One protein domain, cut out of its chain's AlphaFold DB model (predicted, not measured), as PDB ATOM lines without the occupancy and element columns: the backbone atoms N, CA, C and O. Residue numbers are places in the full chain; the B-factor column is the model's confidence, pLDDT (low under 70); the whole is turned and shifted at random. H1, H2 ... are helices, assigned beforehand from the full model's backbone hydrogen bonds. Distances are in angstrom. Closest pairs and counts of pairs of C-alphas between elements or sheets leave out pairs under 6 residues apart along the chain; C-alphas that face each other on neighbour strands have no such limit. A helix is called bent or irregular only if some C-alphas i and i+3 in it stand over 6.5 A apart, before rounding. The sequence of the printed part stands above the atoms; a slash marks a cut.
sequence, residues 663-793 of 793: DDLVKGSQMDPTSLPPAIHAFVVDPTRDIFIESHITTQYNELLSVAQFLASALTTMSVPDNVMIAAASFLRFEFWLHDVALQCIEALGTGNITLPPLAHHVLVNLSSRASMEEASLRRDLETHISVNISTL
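AT A GLANCE: This is residues 663 to 793 of the 793 residues of an uncharacterized protein of Suillus luteus UH-Slu-Lm8-n1 (UniProt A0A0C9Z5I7). A body of six shorter helices, H1 to H6, holds the first part of one long helix, H7, whose residues 768 to 791 stick out as an arm that makes the longest axis. In the body H4 lies between H1 and residues 758 to 762 of H7. The printed part has 131 residues, with seven named helices, H1 to H7 in order, and no named strand: all helix. It is loose, with a radius of gyration of the C-alphas of 18.6 A, and spans 66 by 40 by 31 A.

IN THESE COORDINATES: H1 is residues 663 to 669, from C-alpha 663 at (171.793, 297.488, 196.164); H2 is 678 to 684 and H3 689 to 696. H4, 701 to 717, is 24.4 A long, and H5 is 722 to 731. H6, 734 to 750, is irregular, with C-alphas 736 and 739 8.1 A apart, and has a kink of 38 degrees near residue 741. H7, 758 to 791, measures 48.7 A to C-alpha 791 at (225.458, 291.227, 227.052).

HOW THE PARTS SIT: H4, the hub, touches H1, the closest C-alphas being Ser 669 and Val 707, 5.1 A. H4 and H5, a hairpin, only just touch, with 3 pairs of C-alphas within 8 A, the closest Leu 711 and Ala 728, 7.2 A. H4 touches residues 758 to 762 of H7, closest at Ala 712 and Leu 759, 5.1 A between C-alphas. H7 touches H6 at a steep tilt of 66 degrees, closest C-alphas Val 741 and Ala 760, 4.6 A. H2 touches H1 about perpendicular, 89 degrees, closest C-alphas Leu 665 and Ile 680, 5.6 A. H3 touches no helix. Every O i to N i+4 pair is within hydrogen-bond range in H1, H2 and H3; H4 has 12 of 13, H5 4 of 6, H6 11 of 13, H7 29 of 30.

THE WHOLE: The printed part has no cut and no long link. Residues 768 to 793 stand free. Seven residues, 770 to 771, 774, 789 and 791 to 793, have pLDDT under 70.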
ATOM      1  N   ASP A 663     172.797 298.371 196.756       97.31
ATOM      2  CA  ASP A 663     171.793 297.488 196.164       97.31
ATOM      3  C   ASP A 663     172.364 296.140 195.672       97.31
ATOM      4  O   ASP A 663     171.720 295.103 195.812       97.31
ATOM      5  N   ASP A 664     173.559 296.130 195.076       97.19
ATOM      6  CA  ASP A 664     174.208 294.914 194.566       97.19
ATOM      7  C   ASP A 664     174.951 294.146 195.665       97.19
ATOM      8  O   ASP A 664     175.020 292.917 195.618       97.19
ATOM      9  N   LEU A 665     175.461 294.850 196.681       97.62
ATOM     10  CA  LEU A 665     176.039 294.232 197.874       97.62
ATOM     11  C   LEU A 665     174.959 293.555 198.728       97.62
ATOM     12  O   LEU A 665     175.157 292.417 199.140       97.62
ATOM     13  N   VAL A 666     173.796 294.186 198.908       97.75
ATOM     14  CA  VAL A 666     172.642 293.630 199.638       97.75
ATOM     15  C   VAL A 666     171.999 292.459 198.882       97.75
ATOM     16  O   VAL A 666     171.640 291.451 199.483       97.75
ATOM     17  N   LYS A 667     171.915 292.517 197.544       97.56
ATOM     18  CA  LYS A 667     171.538 291.335 196.736       97.56
ATOM     19  C   LYS A 667     172.576 290.215 196.846       97.56
ATOM     20  O   LYS A 667     172.217 289.049 196.724       97.56
ATOM     21  N   GLY A 668     173.846 290.559 197.068       96.69
ATOM     22  CA  GLY A 668     174.911 289.611 197.380       96.69
ATOM     23  C   GLY A 668     174.752 288.977 198.765       96.69
ATOM     24  O   GLY A 668     174.836 287.760 198.874       96.69
ATOM     25  N   SER A 669     174.469 289.763 199.809       96.88
ATOM     26  CA  SER A 669     174.371 289.265 201.193       96.88
ATOM     27  C   SER A 669     173.172 288.342 201.433       96.88
ATOM     28  O   SER A 669     173.141 287.612 202.418       96.88
ATOM     29  N   GLN A 670     172.213 288.335 200.503       96.69
ATOM     30  CA  GLN A 670     171.066 287.424 200.455       96.69
ATOM     31  C   GLN A 670     171.337 286.115 199.683       96.69
ATOM     32  O   GLN A 670     170.432 285.289 199.553       96.69
ATOM     33  N   MET A 671     172.541 285.918 199.135       94.31
ATOM     34  CA  MET A 671     172.934 284.661 198.484       94.31
ATOM     35  C   MET A 671     173.406 283.618 199.508       94.31
ATOM     36  O   MET A 671     173.638 283.918 200.676       94.31
ATOM     37  N   ASP A 672     173.553 282.373 199.059       91.75
ATOM     38  CA  ASP A 672     174.108 281.286 199.867       91.75
ATOM     39  C   ASP A 672     175.604 281.546 200.181       91.75
ATOM     40  O   ASP A 672     176.388 281.707 199.236       91.75
ATOM     41  N   PRO A 673     176.035 281.580 201.462       89.50
ATOM     42  CA  PRO A 673     177.421 281.867 201.850       89.50
ATOM     43  C   PRO A 673     178.448 280.803 201.426       89.50
ATOM     44  O   PRO A 673     179.626 280.959 201.727       89.50
ATOM     45  N   THR A 674     178.055 279.760 200.686       89.94
ATOM     46  CA  THR A 674     178.986 278.810 200.043       89.94
ATOM     47  C   THR A 674     179.851 279.430 198.936       89.94
ATOM     48  O   THR A 674     180.843 278.821 198.523       89.94
ATOM     49  N   SER A 675     179.516 280.628 198.437       91.81
ATOM     50  CA  SER A 675     180.350 281.361 197.476       91.81
ATOM     51  C   SER A 675     180.289 282.877 197.680       91.81
ATOM     52  O   SER A 675     179.226 283.431 197.939       91.81
ATOM     53  N   LEU A 676     181.425 283.566 197.512       94.81
ATOM     54  CA  LEU A 676     181.503 285.030 197.535       94.81
ATOM     55  C   LEU A 676     180.863 285.624 196.261       94.81
ATOM     56  O   LEU A 676     181.402 285.415 195.168       94.81
ATOM     57  N   PRO A 677     179.762 286.396 196.359       96.00
ATOM     58  CA  PRO A 677     179.105 286.984 195.195       96.00
ATOM     59  C   PRO A 677     180.018 287.991 194.480       96.00
ATOM     60  O   PRO A 677     180.746 288.720 195.158       96.00
ATOM     61  N   PRO A 678     179.952 288.132 193.140       95.25
ATOM     62  CA  PRO A 678     180.866 289.001 192.393       95.25
ATOM     63  C   PRO A 678     180.912 290.460 192.871       95.25
ATOM     64  O   PRO A 678     181.987 291.053 192.885       95.25
ATOM     65  N   ALA A 679     179.778 291.025 193.306       96.12
ATOM     66  CA  ALA A 679     179.714 292.383 193.852       96.12
ATOM     67  C   ALA A 679     180.427 292.503 195.212       96.12
ATOM     68  O   ALA A 679     181.207 293.429 195.414       96.12
ATOM     69  N   ILE A 680     180.220 291.537 196.118       96.25
ATOM     70  CA  ILE A 680     180.878 291.507 197.434       96.25
ATOM     71  C   ILE A 680     182.376 291.236 197.279       96.25
ATOM     72  O   ILE A 680     183.179 291.925 197.899       96.25
ATOM     73  N   HIS A 681     182.774 290.302 196.407       95.50
ATOM     74  CA  HIS A 681     184.185 290.093 196.081       95.50
ATOM     75  C   HIS A 681     184.819 291.378 195.529       95.50
ATOM     76  O   HIS A 681     185.911 291.742 195.955       95.50
ATOM     77  N   ALA A 682     184.148 292.077 194.603       95.50
ATOM     78  CA  ALA A 682     184.636 293.341 194.054       95.50
ATOM     79  C   ALA A 682     184.802 294.419 195.138       95.50
ATOM     80  O   ALA A 682     185.847 295.056 195.170       95.50
ATOM     81  N   PHE A 683     183.830 294.574 196.041       96.19
ATOM     82  CA  PHE A 683     183.887 295.508 197.172       96.19
ATOM     83  C   PHE A 683     185.004 295.185 198.168       96.19
ATOM     84  O   PHE A 683     185.755 296.078 198.553       96.19
ATOM     85  N   VAL A 684     185.167 293.915 198.551       95.25
ATOM     86  CA  VAL A 684     186.225 293.495 199.482       95.25
ATOM     87  C   VAL A 684     187.612 293.849 198.935       95.25
ATOM     88  O   VAL A 684     188.431 294.404 199.670       95.25
ATOM     89  N   VAL A 685     187.869 293.581 197.648       94.38
ATOM     90  CA  VAL A 685     189.177 293.850 197.016       94.38
ATOM     91  C   VAL A 685     189.348 295.283 196.492       94.38
ATOM     92  O   VAL A 685     190.404 295.586 195.935       94.38
ATOM     93  N   ASP A 686     188.357 296.169 196.643       93.75
ATOM     94  CA  ASP A 686     188.455 297.548 196.154       93.75
ATOM     95  C   ASP A 686     189.324 298.404 197.104       93.75
ATOM     96  O   ASP A 686     188.974 298.576 198.276       93.75
ATOM     97  N   PRO A 687     190.442 298.995 196.634       88.81
ATOM     98  CA  PRO A 687     191.311 299.836 197.462       88.81
ATOM     99  C   PRO A 687     190.679 301.186 197.846       88.81
ATOM    100  O   PRO A 687     191.303 301.972 198.551       88.81
ATOM    101  N   THR A 688     189.469 301.484 197.365       91.62
ATOM    102  CA  THR A 688     188.678 302.673 197.713       91.62
ATOM    103  C   THR A 688     187.411 302.345 198.508       91.62
ATOM    104  O   THR A 688     186.654 303.259 198.846       91.62
ATOM    105  N   ARG A 689     187.192 301.070 198.882       91.75
ATOM    106  CA  ARG A 689     186.028 300.636 199.679       91.75
ATOM    107  C   ARG A 689     185.877 301.421 200.987       91.75
ATOM    108  O   ARG A 689     184.757 301.652 201.418       91.75
ATOM    109  N   ASP A 690     186.978 301.852 201.600       89.25
ATOM    110  CA  ASP A 690     186.961 302.490 202.920       89.25
ATOM    111  C   ASP A 690     186.301 303.885 202.832       89.25
ATOM    112  O   ASP A 690     185.455 304.225 203.655       89.25
ATOM    113  N   ILE A 691     186.522 304.611 201.726       89.69
ATOM    114  CA  ILE A 691     185.807 305.856 201.379       89.69
ATOM    115  C   ILE A 691     184.315 305.580 201.113       89.69
ATOM    116  O   ILE A 691     183.446 306.387 201.455       89.69
ATOM    117  N   PHE A 692     183.990 304.440 200.495       92.88
ATOM    118  CA  PHE A 692     182.604 304.019 200.265       92.88
ATOM    119  C   PHE A 692     181.888 303.675 201.583       92.88
ATOM    120  O   PHE A 692     180.737 304.066 201.757       92.88
ATOM    121  N   ILE A 693     182.573 303.030 202.532       91.75
ATOM    122  CA  ILE A 693     182.056 302.747 203.877       91.75
ATOM    123  C   ILE A 693     181.816 304.062 204.627       91.75
ATOM    124  O   ILE A 693     180.682 304.318 205.021       91.75
ATOM    125  N   GLU A 694     182.821 304.941 204.742       90.00
ATOM    126  CA  GLU A 694     182.695 306.252 205.409       90.00
ATOM    127  C   GLU A 694     181.520 307.086 204.865       90.00
ATOM    128  O   GLU A 694     180.775 307.702 205.630       90.00
ATOM    129  N   SER A 695     181.319 307.087 203.542       90.31
ATOM    130  CA  SER A 695     180.263 307.876 202.890       90.31
ATOM    131  C   SER A 695     178.848 307.295 203.003       90.31
ATOM    132  O   SER A 695     177.891 308.045 202.807       90.31
ATOM    133  N   HIS A 696     178.688 306.011 203.347       93.81
ATOM    134  CA  HIS A 696     177.373 305.354 203.397       93.81
ATOM    135  C   HIS A 696     176.981 304.804 204.775       93.81
ATOM    136  O   HIS A 696     175.786 304.723 205.050       93.81
ATOM    137  N   ILE A 697     177.924 304.499 205.673       93.38
ATOM    138  CA  ILE A 697     177.646 303.898 206.995       93.38
ATOM    139  C   ILE A 697     176.675 304.728 207.852       93.38
ATOM    140  O   ILE A 697     175.901 304.178 208.624       93.38
ATOM    141  N   THR A 698     176.632 306.048 207.662       91.75
ATOM    142  CA  THR A 698     175.706 306.958 208.362       91.75
ATOM    143  C   THR A 698     174.292 307.020 207.769       91.75
ATOM    144  O   THR A 698     173.404 307.598 208.393       91.75
ATOM    145  N   THR A 699     174.064 306.468 206.572       95.19
ATOM    146  CA  THR A 699     172.777 306.564 205.849       95.19
ATOM    147  C   THR A 699     172.192 305.217 205.425       95.19
ATOM    148  O   THR A 699     170.987 305.139 205.202       95.19
ATOM    149  N   GLN A 700     173.023 304.177 205.317       95.88
ATOM    150  CA  GLN A 700     172.679 302.824 204.864       95.88
ATOM    151  C   GLN A 700     173.375 301.785 205.771       95.88
ATOM    152  O   GLN A 700     174.104 300.898 205.321       95.88
ATOM    153  N   TYR A 701     173.226 301.976 207.092       94.88
ATOM    154  CA  TYR A 701     173.882 301.164 208.127       94.88
ATOM    155  C   TYR A 701     173.428 299.704 208.081       94.88
ATOM    156  O   TYR A 701     174.256 298.800 208.059       94.88
ATOM    157  N   ASN A 702     172.114 299.476 208.015       96.31
ATOM    158  CA  ASN A 702     171.506 298.143 208.064       96.31
ATOM    159  C   ASN A 702     171.868 297.315 206.822       96.31
ATOM    160  O   ASN A 702     172.098 296.109 206.892       96.31
ATOM    161  N   GLU A 703     171.953 297.986 205.678       97.25
ATOM    162  CA  GLU A 703     172.378 297.436 204.402       97.25
ATOM    163  C   GLU A 703     173.823 296.930 204.496       97.25
ATOM    164  O   GLU A 703     174.084 295.759 204.206       97.25
ATOM    165  N   LEU A 704     174.751 297.768 204.972       96.44
ATOM    166  CA  LEU A 704     176.158 297.400 205.166       96.44
ATOM    167  C   LEU A 704     176.347 296.361 206.285       96.44
ATOM    168  O   LEU A 704     177.170 295.458 206.130       96.44
ATOM    169  N   LEU A 705     175.549 296.417 207.353       96.44
ATOM    170  CA  LEU A 705     175.516 295.407 208.412       96.44
ATOM    171  C   LEU A 705     175.125 294.030 207.859       96.44
ATOM    172  O   LEU A 705     175.771 293.039 208.193       96.44
ATOM    173  N   SER A 706     174.140 293.949 206.954       97.00
ATOM    174  CA  SER A 706     173.791 292.680 206.292       97.00
ATOM    175  C   SER A 706     174.970 292.101 205.495       97.00
ATOM    176  O   SER A 706     175.199 290.892 205.493       97.00
ATOM    177  N   VAL A 707     175.770 292.967 204.862       97.31
ATOM    178  CA  VAL A 707     176.971 292.585 204.104       97.31
ATOM    179  C   VAL A 707     178.092 292.136 205.045       97.31
ATOM    180  O   VAL A 707     178.788 291.173 204.731       97.31
ATOM    181  N   ALA A 708     178.238 292.763 206.216       96.94
ATOM    182  CA  ALA A 708     179.184 292.348 207.254       96.94
ATOM    183  C   ALA A 708     178.804 290.990 207.874       96.94
ATOM    184  O   ALA A 708     179.652 290.103 207.993       96.94
ATOM    185  N   GLN A 709     177.524 290.783 208.195       95.88
ATOM    186  CA  GLN A 709     176.997 289.509 208.703       95.88
ATOM    187  C   GLN A 709     177.152 288.375 207.677       95.88
ATOM    188  O   GLN A 709     177.591 287.279 208.039       95.88
ATOM    189  N   PHE A 710     176.874 288.639 206.395       96.56
ATOM    190  CA  PHE A 710     177.148 287.689 205.314       96.56
ATOM    191  C   PHE A 710     178.645 287.382 205.194       96.56
ATOM    192  O   PHE A 710     179.019 286.213 205.166       96.56
ATOM    193  N   LEU A 711     179.512 288.401 205.161       96.12
ATOM    194  CA  LEU A 711     180.957 288.202 205.012       96.12
ATOM    195  C   LEU A 711     181.548 287.385 206.159       96.12
ATOM    196  O   LEU A 711     182.325 286.469 205.907       96.12
ATOM    197  N   ALA A 712     181.138 287.649 207.398       95.31
ATOM    198  CA  ALA A 712     181.539 286.841 208.541       95.31
ATOM    199  C   ALA A 712     181.038 285.384 208.426       95.31
ATOM    200  O   ALA A 712     181.781 284.447 208.711       95.31
ATOM    201  N   SER A 713     179.810 285.173 207.938       94.38
ATOM    202  CA  SER A 713     179.239 283.832 207.720       94.38
ATOM    203  C   SER A 713     179.919 283.064 206.576       94.38
ATOM    204  O   SER A 713     180.088 281.849 206.658       94.38
ATOM    205  N   ALA A 714     180.353 283.756 205.520       93.75
ATOM    206  CA  ALA A 714     181.158 283.174 204.449       93.75
ATOM    207  C   ALA A 714     182.575 282.833 204.946       93.75
ATOM    208  O   ALA A 714     183.081 281.750 204.677       93.75
ATOM    209  N   LEU A 715     183.204 283.705 205.742       92.00
ATOM    210  CA  LEU A 715     184.548 283.479 206.288       92.00
ATOM    211  C   LEU A 715     184.619 282.374 207.359       92.00
ATOM    212  O   LEU A 715     185.708 281.873 207.614       92.00
ATOM    213  N   THR A 716     183.515 281.982 208.014       89.56
ATOM    214  CA  THR A 716     183.497 280.771 208.871       89.56
ATOM    215  C   THR A 716     183.301 279.472 208.084       89.56
ATOM    216  O   THR A 716     183.612 278.405 208.611       89.56
ATOM    217  N   THR A 717     182.762 279.526 206.860       89.94
ATOM    218  CA  THR A 717     182.289 278.336 206.122       89.94
ATOM    219  C   THR A 717     183.061 278.036 204.835       89.94
ATOM    220  O   THR A 717     183.096 276.884 204.402       89.94
ATOM    221  N   MET A 718     183.708 279.034 204.230       89.44
ATOM    222  CA  MET A 718     184.463 278.914 202.982       89.44
ATOM    223  C   MET A 718     185.979 278.927 203.196       89.44
ATOM    224  O   MET A 718     186.513 279.715 203.971       89.44
ATOM    225  N   SER A 719     186.704 278.183 202.355       90.25
ATOM    226  CA  SER A 719     188.124 278.448 202.092       90.25
ATOM    227  C   SER A 719     188.273 279.694 201.203       90.25
ATOM    228  O   SER A 719     188.246 279.598 199.971       90.25
ATOM    229  N   VAL A 720     188.394 280.870 201.817       89.50
ATOM    230  CA  VAL A 720     188.620 282.152 201.128       89.50
ATOM    231  C   VAL A 720     190.134 282.400 200.971       89.50
ATOM    232  O   VAL A 720     190.869 282.162 201.923       89.50
ATOM    233  N   PRO A 721     190.636 282.881 199.812       91.69
ATOM    234  CA  PRO A 721     192.055 283.212 199.650       91.69
ATOM    235  C   PRO A 721     192.532 284.291 200.633       91.69
ATOM    236  O   PRO A 721     191.825 285.275 200.853       91.69
ATOM    237  N   ASP A 722     193.751 284.161 201.161       88.31
ATOM    238  CA  ASP A 722     194.291 285.017 202.234       88.31
ATOM    239  C   ASP A 722     194.190 286.520 201.931       88.31
ATOM    240  O   ASP A 722     193.810 287.319 202.785       88.31
ATOM    241  N   ASN A 723     194.455 286.920 200.683       86.62
ATOM    242  CA  ASN A 723     194.367 288.318 200.253       86.62
ATOM    243  C   ASN A 723     192.931 288.877 200.294       86.62
ATOM    244  O   ASN A 723     192.751 290.086 200.416       86.62
ATOM    245  N   VAL A 724     191.920 288.012 200.178       90.19
ATOM    246  CA  VAL A 724     190.500 288.357 200.314       90.19
ATOM    247  C   VAL A 724     190.074 288.277 201.784       90.19
ATOM    248  O   VAL A 724     189.288 289.115 202.215       90.19
ATOM    249  N   MET A 725     190.643 287.364 202.586       90.38
ATOM    250  CA  MET A 725     190.421 287.329 204.040       90.38
ATOM    251  C   MET A 725     190.947 288.587 204.739       90.38
ATOM    252  O   MET A 725     190.190 289.229 205.458       90.38
ATOM    253  N   ILE A 726     192.197 288.990 204.484       86.94
ATOM    254  CA  ILE A 726     192.802 290.214 205.045       86.94
ATOM    255  C   ILE A 726     191.967 291.446 204.668       86.94
ATOM    256  O   ILE A 726     191.668 292.304 205.501       86.94
ATOM    257  N   ALA A 727     191.536 291.512 203.406       88.56
ATOM    258  CA  ALA A 727     190.701 292.596 202.916       88.56
ATOM    259  C   ALA A 727     189.308 292.608 203.580       88.56
ATOM    260  O   ALA A 727     188.851 293.665 204.014       88.56
ATOM    261  N   ALA A 728     188.658 291.454 203.749       91.50
ATOM    262  CA  ALA A 728     187.368 291.362 204.429       91.50
ATOM    263  C   ALA A 728     187.477 291.654 205.939       91.50
ATOM    264  O   ALA A 728     186.632 292.364 206.478       91.50
ATOM    265  N   ALA A 729     188.546 291.210 206.607       87.31
ATOM    266  CA  ALA A 729     188.817 291.508 208.015       87.31
ATOM    267  C   ALA A 729     188.951 293.021 208.285       87.31
ATOM    268  O   ALA A 729     188.574 293.494 209.356       87.31
ATOM    269  N   SER A 730     189.421 293.801 207.303       86.88
ATOM    270  CA  SER A 730     189.463 295.267 207.409       86.88
ATOM    271  C   SER A 730     188.079 295.938 207.333       86.88
ATOM    272  O   SER A 730     187.864 296.950 207.996       86.88
ATOM    273  N   PHE A 731     187.112 295.347 206.619       92.00
ATOM    274  CA  PHE A 731     185.703 295.764 206.672       92.00
ATOM    275  C   PHE A 731     185.011 295.273 207.953       92.00
ATOM    276  O   PHE A 731     184.219 295.998 208.547       92.00
ATOM    277  N   LEU A 732     185.368 294.083 208.442       90.94
ATOM    278  CA  LEU A 732     184.929 293.539 209.734       90.94
ATOM    279  C   LEU A 732     185.700 294.135 210.933       90.94
ATOM    280  O   LEU A 732     185.813 293.506 211.985       90.94
ATOM    281  N   ARG A 733     186.225 295.364 210.816       85.69
ATOM    282  CA  ARG A 733     186.837 296.080 211.944       85.69
ATOM    283  C   ARG A 733     185.797 296.359 213.032       85.69
ATOM    284  O   ARG A 733     184.734 296.917 212.771       85.69
ATOM    285  N   PHE A 734     186.162 296.036 214.273       72.50
ATOM    286  CA  PHE A 734     185.361 296.257 215.486       72.50
ATOM    287  C   PHE A 734     184.828 297.692 215.622       72.50
ATOM    288  O   PHE A 734     183.722 297.883 216.114       72.50
ATOM    289  N   GLU A 735     185.569 298.692 215.135       83.19
ATOM    290  CA  GLU A 735     185.177 300.108 215.182       83.19
ATOM    291  C   GLU A 735     183.844 300.409 214.467       83.19
ATOM    292  O   GLU A 735     183.135 301.320 214.886       83.19
ATOM    293  N   PHE A 736     183.474 299.642 213.431       84.50
ATOM    294  CA  PHE A 736     182.208 299.817 212.703       84.50
ATOM    295  C   PHE A 736     181.035 299.034 213.324       84.50
ATOM    296  O   PHE A 736     179.885 299.470 213.237       84.50
ATOM    297  N   TRP A 737     181.330 297.894 213.959       92.94
ATOM    298  CA  TRP A 737     180.341 296.872 214.351       92.94
ATOM    299  C   TRP A 737     180.237 296.640 215.865       92.94
ATOM    300  O   TRP A 737     179.533 295.732 216.294       92.94
ATOM    301  N   LEU A 738     180.920 297.448 216.684       88.50
ATOM    302  CA  LEU A 738     180.932 297.369 218.153       88.50
ATOM    303  C   LEU A 738     179.527 297.197 218.760       88.50
ATOM    304  O   LEU A 738     179.359 296.408 219.687       88.50
ATOM    305  N   HIS A 739     178.528 297.914 218.237       89.88
ATOM    306  CA  HIS A 739     177.158 297.840 218.738       89.88
ATOM    307  C   HIS A 739     176.503 296.484 218.434       89.88
ATOM    308  O   HIS A 739     176.060 295.807 219.359       89.88
ATOM    309  N   ASP A 740     176.511 296.041 217.174       94.38
ATOM    310  CA  ASP A 740     175.910 294.762 216.772       94.38
ATOM    311  C   ASP A 740     176.646 293.552 217.350       94.38
ATOM    312  O   ASP A 740     176.016 292.563 217.717       94.38
ATOM    313  N   VAL A 741     177.973 293.633 217.491       91.12
ATOM    314  CA  VAL A 741     178.781 292.612 218.173       91.12
ATOM    315  C   VAL A 741     178.386 292.516 219.647       91.12
ATOM    316  O   VAL A 741     178.215 291.410 220.152       91.12
ATOM    317  N   ALA A 742     178.177 293.644 220.335       88.75
ATOM    318  CA  ALA A 742     177.690 293.635 221.714       88.75
ATOM    319  C   ALA A 742     176.271 293.043 221.819       88.75
ATOM    320  O   ALA A 742     176.037 292.196 222.680       88.75
ATOM    321  N   LEU A 743     175.352 293.415 220.920       90.69
ATOM    322  CA  LEU A 743     173.993 292.858 220.878       90.69
ATOM    323  C   LEU A 743     173.994 291.342 220.620       90.69
ATOM    324  O   LEU A 743     173.332 290.605 221.344       90.69
ATOM    325  N   GLN A 744     174.786 290.860 219.657       90.56
ATOM    326  CA  GLN A 744     174.926 289.429 219.354       90.56
ATOM    327  C   GLN A 744     175.549 288.632 220.509       90.56
ATOM    328  O   GLN A 744     175.164 287.486 220.741       90.56
ATOM    329  N   CYS A 745     176.483 289.221 221.260       88.06
ATOM    330  CA  CYS A 745     177.005 288.614 222.486       88.06
ATOM    331  C   CYS A 745     175.932 288.526 223.582       88.06
ATOM    332  O   CYS A 745     175.808 287.484 224.221       88.06
ATOM    333  N   ILE A 746     175.132 289.581 223.777       89.00
ATOM    334  CA  ILE A 746     174.022 289.591 224.747       89.00
ATOM    335  C   ILE A 746     172.958 288.545 224.370       89.00
ATOM    336  O   ILE A 746     172.484 287.820 225.242       89.00
ATOM    337  N   GLU A 747     172.624 288.403 223.085       90.38
ATOM    338  CA  GLU A 747     171.682 287.390 222.587       90.38
ATOM    339  C   GLU A 747     172.208 285.952 222.772       90.38
ATOM    340  O   GLU A 747     171.473 285.071 223.228       90.38
ATOM    341  N   ALA A 748     173.495 285.705 222.497       87.50
ATOM    342  CA  ALA A 748     174.130 284.404 222.730       87.50
ATOM    343  C   ALA A 748     174.133 284.019 224.222       87.50
ATOM    344  O   ALA A 748     173.762 282.902 224.586       87.50
ATOM    345  N   LEU A 749     174.478 284.970 225.099       86.19
ATOM    346  CA  LEU A 749     174.437 284.782 226.552       86.19
ATOM    347  C   LEU A 749     173.004 284.537 227.051       86.19
ATOM    348  O   LEU A 749     172.769 283.577 227.781       86.19
ATOM    349  N   GLY A 750     172.035 285.347 226.612       89.44
ATOM    350  CA  GLY A 750     170.626 285.237 227.012       89.44
ATOM    351  C   GLY A 750     169.919 283.971 226.512       89.44
ATOM    352  O   GLY A 750     168.964 283.516 227.137       89.44
ATOM    353  N   THR A 751     170.399 283.363 225.424       89.81
ATOM    354  CA  THR A 751     169.922 282.054 224.939       89.81
ATOM    355  C   THR A 751     170.645 280.863 225.581       89.81
ATOM    356  O   THR A 751     170.303 279.717 225.291       89.81
ATOM    357  N   GLY A 752     171.643 281.106 226.442       86.94
ATOM    358  CA  GLY A 752     172.496 280.067 227.029       86.94
ATOM    359  C   GLY A 752     173.365 279.330 226.000       86.94
ATOM    360  O   GLY A 752     173.899 278.260 226.297       86.94
ATOM    361  N   ASN A 753     173.489 279.866 224.783       80.88
ATOM    362  CA  ASN A 753     174.130 279.188 223.669       80.88
ATOM    363  C   ASN A 753     175.574 279.677 223.491       80.88
ATOM    364  O   ASN A 753     175.829 280.818 223.116       80.88
ATOM    365  N   ILE A 754     176.532 278.781 223.729       82.94
ATOM    366  CA  ILE A 754     177.972 279.089 223.736       82.94
ATOM    367  C   ILE A 754     178.488 279.467 222.326       82.94
ATOM    368  O   ILE A 754     179.546 280.081 222.189       82.94
ATOM    369  N   THR A 755     177.751 279.143 221.256       89.00
ATOM    370  CA  THR A 755     178.123 279.533 219.888       89.00
ATOM    371  C   THR A 755     177.797 281.004 219.610       89.00
ATOM    372  O   THR A 755     176.654 281.344 219.298       89.00
ATOM    373  N   LEU A 756     178.818 281.864 219.655       87.81
ATOM    374  CA  LEU A 756     178.730 283.252 219.189       87.81
ATOM    375  C   LEU A 756     178.246 283.325 217.720       87.81
ATOM    376  O   LEU A 756     178.769 282.580 216.885       87.81
ATOM    377  N   PRO A 757     177.318 284.240 217.370       91.25
ATOM    378  CA  PRO A 757     176.921 284.481 215.984       91.25
ATOM    379  C   PRO A 757     178.112 284.890 215.094       91.25
ATOM    380  O   PRO A 757     179.076 285.462 215.607       91.25
ATOM    381  N   PRO A 758     178.081 284.649 213.766       89.94
ATOM    382  CA  PRO A 758     179.282 284.721 212.926       89.94
ATOM    383  C   PRO A 758     180.027 286.061 212.953       89.94
ATOM    384  O   PRO A 758     181.257 286.057 212.950       89.94
ATOM    385  N   LEU A 759     179.314 287.194 213.011       91.81
ATOM    386  CA  LEU A 759     179.925 288.526 213.087       91.81
ATOM    387  C   LEU A 759     180.623 288.734 214.439       91.81
ATOM    388  O   LEU A 759     181.818 289.021 214.452       91.81
ATOM    389  N   ALA A 760     179.938 288.507 215.565       90.25
ATOM    390  CA  ALA A 760     180.565 288.533 216.888       90.25
ATOM    391  C   ALA A 760     181.757 287.565 216.998       90.25
ATOM    392  O   ALA A 760     182.814 287.952 217.494       90.25
ATOM    393  N   HIS A 761     181.625 286.340 216.476       89.88
ATOM    394  CA  HIS A 761     182.698 285.349 216.447       89.88
ATOM    395  C   HIS A 761     183.924 285.855 215.674       89.88
ATOM    396  O   HIS A 761     185.011 285.906 216.243       89.88
ATOM    397  N   HIS A 762     183.768 286.287 214.417       87.75
ATOM    398  CA  HIS A 762     184.896 286.789 213.621       87.75
ATOM    399  C   HIS A 762     185.549 288.011 214.242       87.75
ATOM    400  O   HIS A 762     186.775 288.076 214.298       87.75
ATOM    401  N   VAL A 763     184.765 288.977 214.714       86.25
ATOM    402  CA  VAL A 763     185.322 290.215 215.264       86.25
ATOM    403  C   VAL A 763     186.095 289.927 216.556       86.25
ATOM    404  O   VAL A 763     187.220 290.404 216.704       86.25
ATOM    405  N   LEU A 764     185.569 289.082 217.451       85.38
ATOM    406  CA  LEU A 764     186.257 288.704 218.692       85.38
ATOM    407  C   LEU A 764     187.460 287.777 218.460       85.38
ATOM    408  O   LEU A 764     188.484 287.956 219.119       85.38
ATOM    409  N   VAL A 765     187.398 286.841 217.508       86.06
ATOM    410  CA  VAL A 765     188.545 285.984 217.148       86.06
ATOM    411  C   VAL A 765     189.660 286.802 216.492       86.06
ATOM    412  O   VAL A 765     190.822 286.628 216.852       86.06
ATOM    413  N   ASN A 766     189.339 287.749 215.604       77.69
ATOM    414  CA  ASN A 766     190.343 288.652 215.031       77.69
ATOM    415  C   ASN A 766     190.959 289.571 216.101       77.69
ATOM    416  O   ASN A 766     192.173 289.760 216.104       77.69
ATOM    417  N   LEU A 767     190.167 290.101 217.042       73.56
ATOM    418  CA  LEU A 767     190.690 290.868 218.181       73.56
ATOM    419  C   LEU A 767     191.599 290.019 219.084       73.56
ATOM    420  O   LEU A 767     192.682 290.471 219.447       73.56
ATOM    421  N   SER A 768     191.196 288.790 219.413       77.50
ATOM    422  CA  SER A 768     191.977 287.870 220.253       77.50
ATOM    423  C   SER A 768     193.283 287.436 219.577       77.50
ATOM    424  O   SER A 768     194.335 287.459 220.213       77.50
ATOM    425  N   SER A 769     193.238 287.126 218.278       77.56
ATOM    426  CA  SER A 769     194.418 286.807 217.466       77.56
ATOM    427  C   SER A 769     195.403 287.980 217.428       77.56
ATOM    428  O   SER A 769     196.587 287.803 217.714       77.56
ATOM    429  N   ARG A 770     194.913 289.206 217.189       69.31
ATOM    430  CA  ARG A 770     195.748 290.419 217.208       69.31
ATOM    431  C   ARG A 770     196.346 290.694 218.585       69.31
ATOM    432  O   ARG A 770     197.550 290.894 218.667       69.31
ATOM    433  N   ALA A 771     195.559 290.612 219.659       66.44
ATOM    434  CA  ALA A 771     196.065 290.770 221.023       66.44
ATOM    435  C   ALA A 771     197.149 289.729 221.366       66.44
ATOM    436  O   ALA A 771     198.158 290.066 221.979       66.44
ATOM    437  N   SER A 772     196.986 288.480 220.912       74.12
ATOM    438  CA  SER A 772     197.991 287.423 221.074       74.12
ATOM    439  C   SER A 772     199.263 287.691 220.257       74.12
ATOM    440  O   SER A 772     200.365 287.488 220.766       74.12
ATOM    441  N   MET A 773     199.147 288.206 219.027       73.12
ATOM    442  CA  MET A 773     200.295 288.626 218.210       73.12
ATOM    443  C   MET A 773     201.025 289.844 218.795       73.12
ATOM    444  O   MET A 773     202.256 289.883 218.768       73.12
ATOM    445  N   GLU A 774     200.291 290.815 219.343       66.38
ATOM    446  CA  GLU A 774     200.836 291.985 220.040       66.38
ATOM    447  C   GLU A 774     201.584 291.558 221.313       66.38
ATOM    448  O   GLU A 774     202.747 291.925 221.487       66.38
ATOM    449  N   GLU A 775     200.993 290.697 222.149       72.81
ATOM    450  CA  GLU A 775     201.662 290.128 223.326       72.81
ATOM    451  C   GLU A 775     202.910 289.317 222.936       72.81
ATOM    452  O   GLU A 775     203.977 289.474 223.533       72.81
ATOM    453  N   ALA A 776     202.816 288.491 221.891       79.25
ATOM    454  CA  ALA A 776     203.941 287.726 221.366       79.25
ATOM    455  C   ALA A 776     205.020 288.603 220.704       79.25
ATOM    456  O   ALA A 776     206.137 288.120 220.516       79.25
ATOM    457  N   SER A 777     204.735 289.861 220.341       75.00
ATOM    458  CA  SER A 777     205.770 290.847 219.993       75.00
ATOM    459  C   SER A 777     206.399 291.426 221.245       75.00
ATOM    460  O   SER A 777     207.598 291.257 221.433       75.00
ATOM    461  N   LEU A 778     205.595 291.978 222.156       71.88
ATOM    462  CA  LEU A 778     206.076 292.601 223.390       71.88
ATOM    463  C   LEU A 778     206.952 291.658 224.233       71.88
ATOM    464  O   LEU A 778     207.936 292.103 224.818       71.88
ATOM    465  N   ARG A 779     206.651 290.350 224.252       81.19
ATOM    466  CA  ARG A 779     207.511 289.321 224.863       81.19
ATOM    467  C   ARG A 779     208.883 289.214 224.175       81.19
ATOM    468  O   ARG A 779     209.894 289.287 224.863       81.19
ATOM    469  N   ARG A 780     208.939 289.125 222.838       83.69
ATOM    470  CA  ARG A 780     210.201 289.081 222.061       83.69
ATOM    471  C   ARG A 780     211.006 290.381 222.165       83.69
ATOM    472  O   ARG A 780     212.235 290.350 222.231       83.69
ATOM    473  N   ASP A 781     210.317 291.516 222.201       75.81
ATOM    474  CA  ASP A 781     210.914 292.845 222.332       75.81
ATOM    475  C   ASP A 781     211.506 293.033 223.752       75.81
ATOM    476  O   ASP A 781     212.573 293.623 223.924       75.81
ATOM    477  N   LEU A 782     210.880 292.436 224.775       77.69
ATOM    478  CA  LEU A 782     211.411 292.361 226.139       77.69
ATOM    479  C   LEU A 782     212.590 291.375 226.258       77.69
ATOM    480  O   LEU A 782     213.597 291.701 226.883       77.69
ATOM    481  N   GLU A 783     212.504 290.193 225.642       84.69
ATOM    482  CA  GLU A 783     213.578 289.184 225.607       84.69
ATOM    483  C   GLU A 783     214.843 289.703 224.899       84.69
ATOM    484  O   GLU A 783     215.965 289.483 225.371       84.69
ATOM    485  N   THR A 784     214.690 290.455 223.804       83.44
ATOM    486  CA  THR A 784     215.816 291.141 223.148       83.44
ATOM    487  C   THR A 784     216.381 292.262 224.022       83.44
ATOM    488  O   THR A 784     217.597 292.331 224.189       83.44
ATOM    489  N   HIS A 785     215.550 293.072 224.687       77.50
ATOM    490  CA  HIS A 785     216.053 294.085 225.627       77.50
ATOM    491  C   HIS A 785     216.817 293.484 226.820       77.50
ATOM    492  O   HIS A 785     217.851 294.019 227.225       77.50
ATOM    493  N   ILE A 786     216.335 292.367 227.373       81.25
ATOM    494  CA  ILE A 786     216.993 291.648 228.472       81.25
ATOM    495  C   ILE A 786     218.318 291.038 228.000       81.25
ATOM    496  O   ILE A 786     219.333 291.226 228.666       81.25
ATOM    497  N   SER A 787     218.345 290.359 226.851       77.81
ATOM    498  CA  SER A 787     219.583 289.756 226.329       77.81
ATOM    499  C   SER A 787     220.638 290.797 225.942       77.81
ATOM    500  O   SER A 787     221.812 290.593 226.251       77.81
ATOM    501  N   VAL A 788     220.245 291.945 225.376       77.56
ATOM    502  CA  VAL A 788     221.161 293.078 225.149       77.56
ATOM    503  C   VAL A 788     221.733 293.584 226.474       77.56
ATOM    504  O   VAL A 788     222.954 293.642 226.608       77.56
ATOM    505  N   ASN A 789     220.891 293.864 227.475       64.75
ATOM    506  CA  ASN A 789     221.351 294.362 228.775       64.75
ATOM    507  C   ASN A 789     222.285 293.366 229.494       64.75
ATOM    508  O   ASN A 789     223.287 293.782 230.074       64.75
ATOM    509  N   ILE A 790     222.008 292.058 229.412       71.38
ATOM    510  CA  ILE A 790     222.885 290.999 229.944       71.38
ATOM    511  C   ILE A 790     224.209 290.922 229.166       71.38
ATOM    512  O   ILE A 790     225.240 290.667 229.772       71.38
ATOM    513  N   SER A 791     224.220 291.186 227.855       54.81
ATOM    514  CA  SER A 791     225.458 291.227 227.052       54.81
ATOM    515  C   SER A 791     226.327 292.474 227.283       54.81
ATOM    516  O   SER A 791     227.467 292.519 226.823       54.81
ATOM    517  N   THR A 792     225.798 293.486 227.981       62.00
ATOM    518  CA  THR A 792     226.509 294.726 228.349       62.00
ATOM    519  C   THR A 792     226.995 294.768 229.805       62.00
ATOM    520  O   THR A 792     227.554 295.788 230.214       62.00
ATOM    521  N   LEU A 793     226.774 293.696 230.575       55.31
ATOM    522  CA  LEU A 793     227.179 293.527 231.979       55.31
ATOM    523  C   LEU A 793     228.350 292.539 232.119       55.31
ATOM    524  O   LEU A 793     229.183 292.792 233.017       55.31
TER     525      LEU A 793